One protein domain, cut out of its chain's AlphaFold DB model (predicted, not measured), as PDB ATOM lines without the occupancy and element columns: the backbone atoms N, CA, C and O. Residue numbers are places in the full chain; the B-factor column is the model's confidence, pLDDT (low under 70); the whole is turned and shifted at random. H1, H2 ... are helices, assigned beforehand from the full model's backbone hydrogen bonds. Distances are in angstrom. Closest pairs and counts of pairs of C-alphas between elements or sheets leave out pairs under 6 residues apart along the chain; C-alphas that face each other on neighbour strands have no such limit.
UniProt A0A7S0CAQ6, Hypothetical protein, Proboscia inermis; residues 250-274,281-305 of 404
ATOM      1  N   VAL A 250     192.232 172.591 121.269       68.75
ATOM      2  CA  VAL A 250     193.076 173.161 122.329       68.75
ATOM      3  C   VAL A 250     193.342 174.633 122.039       68.75
ATOM      4  O   VAL A 250     193.115 175.461 122.911       68.75
ATOM      5  N   LEU A 251     193.703 174.995 120.802       75.50
ATOM      6  CA  LEU A 251     193.952 176.397 120.462       75.50
ATOM      7  C   LEU A 251     192.699 177.273 120.633       75.50
ATOM      8  O   LEU A 251     192.783 178.364 121.191       75.50
ATOM      9  N   ARG A 252     191.525 176.792 120.205       73.50
ATOM     10  CA  ARG A 252     190.256 177.515 120.402       73.50
ATOM     11  C   ARG A 252     189.899 177.638 121.882       73.50
ATOM     12  O   ARG A 252     189.490 178.709 122.309       73.50
ATOM     13  N   THR A 253     190.112 176.581 122.660       68.19
ATOM     14  CA  THR A 253     189.860 176.566 124.108       68.19
ATOM     15  C   THR A 253     190.801 177.513 124.846       68.19
ATOM     16  O   THR A 253     190.355 178.233 125.730       68.19
ATOM     17  N   VAL A 254     192.075 177.589 124.449       75.50
ATOM     18  CA  VAL A 254     193.052 178.530 125.019       75.50
ATOM     19  C   VAL A 254     192.675 179.977 124.699       75.50
ATOM     20  O   VAL A 254     192.725 180.820 125.589       75.50
ATOM     21  N   VAL A 255     192.246 180.269 123.466       80.00
ATOM     22  CA  VAL A 255     191.807 181.622 123.076       80.00
ATOM     23  C   VAL A 255     190.523 182.025 123.807       80.00
ATOM     24  O   VAL A 255     190.446 183.121 124.350       80.00
ATOM     25  N   PHE A 256     189.519 181.150 123.877       78.19
ATOM     26  CA  PHE A 256     188.295 181.443 124.632       78.19
ATOM     27  C   PHE A 256     188.551 181.531 126.142       78.19
ATOM     28  O   PHE A 256     188.006 182.408 126.816       78.19
ATOM     29  N   GLY A 257     189.413 180.663 126.671       81.19
ATOM     30  CA  GLY A 257     189.825 180.669 128.070       81.19
ATOM     31  C   GLY A 257     190.555 181.955 128.451       81.19
ATOM     32  O   GLY A 257     190.239 182.540 129.483       81.19
ATOM     33  N   SER A 258     191.462 182.453 127.603       83.44
ATOM     34  CA  SER A 258     192.183 183.701 127.873       83.44
ATOM     35  C   SER A 258     191.266 184.923 127.835       83.44
ATOM     36  O   SER A 258     191.342 185.754 128.738       83.44
ATOM     37  N   ILE A 259     190.341 185.001 126.870       80.81
ATOM     38  CA  ILE A 259     189.331 186.072 126.808       80.81
ATOM     39  C   ILE A 259     188.482 186.077 128.087       80.81
ATOM     40  O   ILE A 259     188.270 187.128 128.693       80.81
ATOM     41  N   THR A 260     188.044 184.897 128.528       79.25
ATOM     42  CA  THR A 260     187.212 184.755 129.730       79.25
ATOM     43  C   THR A 260     187.983 185.143 130.992       79.25
ATOM     44  O   THR A 260     187.468 185.900 131.813       79.25
ATOM     45  N   LEU A 261     189.236 184.695 131.135       79.56
ATOM     46  CA  LEU A 261     190.087 185.031 132.282       79.56
ATOM     47  C   LEU A 261     190.400 186.528 132.360       79.56
ATOM     48  O   LEU A 261     190.342 187.100 133.446       79.56
ATOM     49  N   VAL A 262     190.672 187.179 131.225       83.31
ATOM     50  CA  VAL A 262     190.871 188.636 131.172       83.31
ATOM     51  C   VAL A 262     189.591 189.363 131.585       83.31
ATOM     52  O   VAL A 262     189.651 190.277 132.408       83.31
ATOM     53  N   GLY A 263     188.428 188.926 131.091       80.25
ATOM     54  CA  GLY A 263     187.134 189.481 131.496       80.25
ATOM     55  C   GLY A 263     186.893 189.375 133.006       80.25
ATOM     56  O   GLY A 263     186.569 190.372 133.652       80.25
ATOM     57  N   VAL A 264     187.119 188.194 133.590       78.38
ATOM     58  CA  VAL A 264     186.972 187.960 135.038       78.38
ATOM     59  C   VAL A 264     187.966 188.797 135.849       78.38
ATOM     60  O   VAL A 264     187.581 189.388 136.857       78.38
ATOM     61  N   PHE A 265     189.219 188.912 135.401       84.44
ATOM     62  CA  PHE A 265     190.239 189.725 136.064       84.44
ATOM     63  C   PHE A 265     189.873 191.214 136.091       84.44
ATOM     64  O   PHE A 265     189.996 191.856 137.133       84.44
ATOM     65  N   PHE A 266     189.362 191.762 134.983       81.19
ATOM     66  CA  PHE A 266     188.896 193.151 134.942       81.19
ATOM     67  C   PHE A 266     187.683 193.381 135.846       81.19
ATOM     68  O   PHE A 266     187.653 194.372 136.578       81.19
ATOM     69  N   VAL A 267     186.714 192.460 135.852       76.94
ATOM     70  CA  VAL A 267     185.563 192.527 136.769       76.94
ATOM     71  C   VAL A 267     186.034 192.510 138.227       76.94
ATOM     72  O   VAL A 267     185.583 193.334 139.020       76.94
ATOM     73  N   TRP A 268     186.983 191.637 138.573       79.25
ATOM     74  CA  TRP A 268     187.563 191.544 139.914       79.25
ATOM     75  C   TRP A 268     188.356 192.797 140.320       79.25
ATOM     76  O   TRP A 268     188.193 193.308 141.430       79.25
ATOM     77  N   LEU A 269     189.191 193.340 139.426       81.56
ATOM     78  CA  LEU A 269     189.931 194.583 139.673       81.56
ATOM     79  C   LEU A 269     188.985 195.755 139.940       81.56
ATOM     80  O   LEU A 269     189.187 196.508 140.892       81.56
ATOM     81  N   LEU A 270     187.932 195.882 139.133       71.38
ATOM     82  CA  LEU A 270     186.942 196.946 139.283       71.38
ATOM     83  C   LEU A 270     186.103 196.761 140.552       71.38
ATOM     84  O   LEU A 270     185.804 197.742 141.231       71.38
ATOM     85  N   TYR A 271     185.794 195.516 140.924       74.00
ATOM     86  CA  TYR A 271     185.129 195.203 142.186       74.00
ATOM     87  C   TYR A 271     185.993 195.579 143.400       74.00
ATOM     88  O   TYR A 271     185.518 196.266 144.299       74.00
ATOM     89  N   SER A 272     187.273 195.195 143.402       77.19
ATOM     90  CA  SER A 272     188.170 195.403 144.551       77.19
ATOM     91  C   SER A 272     188.618 196.854 144.752       77.19
ATOM     92  O   SER A 272     188.908 197.245 145.879       77.19
ATOM     93  N   LYS A 273     188.696 197.659 143.681       74.56
ATOM     94  CA  LYS A 273     189.285 199.009 143.740       74.56
ATOM     95  C   LYS A 273     188.287 200.156 143.590       74.56
ATOM     96  O   LYS A 273     188.622 201.271 143.974       74.56
ATOM     97  N   VAL A 274     187.104 199.925 143.012       67.00
ATOM     98  CA  VAL A 274     186.245 201.017 142.500       67.00
ATOM     99  C   VAL A 274     184.835 201.026 143.110       67.00
ATOM    100  O   VAL A 274     184.034 201.890 142.763       67.00
ATOM    101  N   SER A 281     177.291 203.181 136.068       66.94
ATOM    102  CA  SER A 281     177.947 203.664 134.845       66.94
ATOM    103  C   SER A 281     179.113 202.754 134.445       66.94
ATOM    104  O   SER A 281     179.226 202.327 133.296       66.94
ATOM    105  N   THR A 282     179.929 202.340 135.415       67.38
ATOM    106  CA  THR A 282     181.063 201.434 135.188       67.38
ATOM    107  C   THR A 282     180.632 200.055 134.690       67.38
ATOM    108  O   THR A 282     181.331 199.470 133.868       67.38
ATOM    109  N   ARG A 283     179.462 199.550 135.102       69.50
ATOM    110  CA  ARG A 283     178.920 198.272 134.600       69.50
ATOM    111  C   ARG A 283     178.588 198.318 133.107       69.50
ATOM    112  O   ARG A 283     178.863 197.346 132.407       69.50
ATOM    113  N   LEU A 284     178.054 199.439 132.620       71.94
ATOM    114  CA  LEU A 284     177.743 199.618 131.200       71.94
ATOM    115  C   LEU A 284     179.026 199.659 130.355       71.94
ATOM    116  O   LEU A 284     179.124 198.987 129.329       71.94
ATOM    117  N   TRP A 285     180.046 200.379 130.831       76.75
ATOM    118  CA  TRP A 285     181.337 200.485 130.149       76.75
ATOM    119  C   TRP A 285     182.095 199.157 130.073       76.75
ATOM    120  O   TRP A 285     182.702 198.870 129.044       76.75
ATOM    121  N   ILE A 286     182.023 198.311 131.106       76.12
ATOM    122  CA  ILE A 286     182.655 196.979 131.089       76.12
ATOM    123  C   ILE A 286     182.077 196.107 129.970       76.12
ATOM    124  O   ILE A 286     182.836 195.468 129.243       76.12
ATOM    125  N   LEU A 287     180.752 196.099 129.800       74.31
ATOM    126  CA  LEU A 287     180.110 195.326 128.733       74.31
ATOM    127  C   LEU A 287     180.539 195.824 127.349       74.31
ATOM    128  O   LEU A 287     180.874 195.015 126.486       74.31
ATOM    129  N   ILE A 288     180.617 197.145 127.166       76.75
ATOM    130  CA  ILE A 288     181.092 197.756 125.917       76.75
ATOM    131  C   ILE A 288     182.551 197.363 125.642       76.75
ATOM    132  O   ILE A 288     182.879 196.980 124.520       76.75
ATOM    133  N   ILE A 289     183.425 197.393 126.650       81.94
ATOM    134  CA  ILE A 289     184.837 197.007 126.504       81.94
ATOM    135  C   ILE A 289     184.973 195.521 126.148       81.94
ATOM    136  O   ILE A 289     185.717 195.192 125.224       81.94
ATOM    137  N   ILE A 290     184.231 194.623 126.810       78.94
ATOM    138  CA  ILE A 290     184.256 193.180 126.507       78.94
ATOM    139  C   ILE A 290     183.819 192.926 125.060       78.94
ATOM    140  O   ILE A 290     184.506 192.206 124.330       78.94
ATOM    141  N   VAL A 291     182.726 193.558 124.619       74.44
ATOM    142  CA  VAL A 291     182.241 193.443 123.235       74.44
ATOM    143  C   VAL A 291     183.287 193.976 122.254       74.44
ATOM    144  O   VAL A 291     183.618 193.296 121.282       74.44
ATOM    145  N   THR A 292     183.887 195.132 122.546       77.69
ATOM    146  CA  THR A 292     184.890 195.766 121.674       77.69
ATOM    147  C   THR A 292     186.140 194.897 121.528       77.69
ATOM    148  O   THR A 292     186.605 194.672 120.411       77.69
ATOM    149  N   ILE A 293     186.652 194.328 122.624       81.88
ATOM    150  CA  ILE A 293     187.813 193.423 122.594       81.88
ATOM    151  C   ILE A 293     187.470 192.132 121.840       81.88
ATOM    152  O   ILE A 293     188.263 191.680 121.010       81.88
ATOM    153  N   SER A 294     186.282 191.561 122.074       75.62
ATOM    154  CA  SER A 294     185.843 190.333 121.399       75.62
ATOM    155  C   SER A 294     185.716 190.498 119.881       75.62
ATOM    156  O   SER A 294     185.984 189.548 119.146       75.62
ATOM    157  N   ALA A 295     185.378 191.703 119.410       71.88
ATOM    158  CA  ALA A 295     185.309 192.039 117.991       71.88
ATOM    159  C   ALA A 295     186.684 192.390 117.398       71.88
ATOM    160  O   ALA A 295     186.980 192.017 116.263       71.88
ATOM    161  N   PHE A 296     187.550 193.068 118.156       83.56
ATOM    162  CA  PHE A 296     188.857 193.508 117.664       83.56
ATOM    163  C   PHE A 296     189.820 192.337 117.416       83.56
ATOM    164  O   PHE A 296     190.454 192.272 116.366       83.56
ATOM    165  N   VAL A 297     189.882 191.360 118.328       80.50
ATOM    166  CA  VAL A 297     190.795 190.203 118.234       80.50
ATOM    167  C   VAL A 297     190.660 189.394 116.926       80.50
ATOM    168  O   VAL A 297     191.693 189.127 116.300       80.50
ATOM    169  N   PRO A 298     189.460 188.989 116.459       72.56
ATOM    170  CA  PRO A 298     189.330 188.268 115.193       72.56
ATOM    171  C   PRO A 298     189.713 189.131 113.984       72.56
ATOM    172  O   PRO A 298     190.359 188.616 113.073       72.56
ATOM    173  N   ILE A 299     189.404 190.434 113.998       75.75
ATOM    174  CA  ILE A 299     189.765 191.365 112.915       75.75
ATOM    175  C   ILE A 299     191.287 191.524 112.832       75.75
ATOM    176  O   ILE A 299     191.869 191.389 111.753       75.75
ATOM    177  N   SER A 300     191.959 191.736 113.967       78.25
ATOM    178  CA  SER A 300     193.422 191.832 114.014       78.25
ATOM    179  C   SER A 300     194.098 190.528 113.589       78.25
ATOM    180  O   SER A 300     195.131 190.563 112.922       78.25
ATOM    181  N   ARG A 301     193.516 189.371 113.931       80.69
ATOM    182  CA  ARG A 301     194.028 188.060 113.509       80.69
ATOM    183  C   ARG A 301     193.923 187.867 111.997       80.69
ATOM    184  O   ARG A 301     194.888 187.399 111.396       80.69
ATOM    185  N   GLU A 302     192.791 188.219 111.393       73.81
ATOM    186  CA  GLU A 302     192.597 188.104 109.943       73.81
ATOM    187  C   GLU A 302     193.551 189.047 109.190       73.81
ATOM    188  O   GLU A 302     194.218 188.626 108.246       73.81
ATOM    189  N   GLY A 303     193.715 190.283 109.680       79.31
ATOM    190  CA  GLY A 303     194.691 191.240 109.147       79.31
ATOM    191  C   GLY A 303     196.141 190.752 109.270       79.31
ATOM    192  O   GLY A 303     196.904 190.816 108.307       79.31
ATOM    193  N   TYR A 304     196.515 190.180 110.420       82.19
ATOM    194  CA  TYR A 304     197.855 189.623 110.633       82.19
ATOM    195  C   TYR A 304     198.133 188.408 109.733       82.19
ATOM    196  O   TYR A 304     199.230 188.275 109.187       82.19
ATOM    197  N   LEU A 305     197.145 187.527 109.541       78.25
ATOM    198  CA  LEU A 305     197.274 186.380 108.639       78.25
ATOM    199  C   LEU A 305     197.407 186.821 107.176       78.25
ATOM    200  O   LEU A 305     198.223 186.244 106.459       78.25
TER     201      LEU A 305
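AT A GLANCE: This is residues 250 to 274 and 281 to 305 of the 404 residues of the protein "Hypothetical protein" of Proboscia inermis (UniProt A0A7S0CAQ6). Look for two long helices, H1 and then H2, side by side, running opposite ways and near each other at their middles; residues 298 to 305, within H2, stick out. The printed part has 50 residues with two named helices, H1 then H2, and no named strand, class all helix. It is loose, with a radius of gyration of the C-alphas of 12.8 A, and flat, spanning 38 by 22 by 12 A.

HOW THE PARTS SIT: H1, residues 250 to 274, and H2, residues 281 to 305, only just touch, with 3 pairs of C-alphas within 8 A. Look at Gly 263 and Ile 290, whose C-alphas are the closest, 6.8 A apart. H1 touches with residues 259 to 267 alone, H2 with 286 to 294 alone. They run opposite ways at a shallow tilt of 28 degrees. Every O i to N i+4 pair is within hydrogen-bond range in H1, and 19 of 21 in H2.

IN THESE COORDINATES: Find C-alpha 250 at (193.076, 173.161, 122.329); H1 runs 35.1 A from there to C-alpha 274. H2 runs 36.9 A from C-alpha 281 to C-alpha 305 at (197.274, 186.380, 108.639).

THE WHOLE: Residues 275 to 280 are not printed, and C-alphas 274 and 281 are 11.6 A apart across this cut. Confidence is under 70 at residues 250, 253, 274 and 281 to 283.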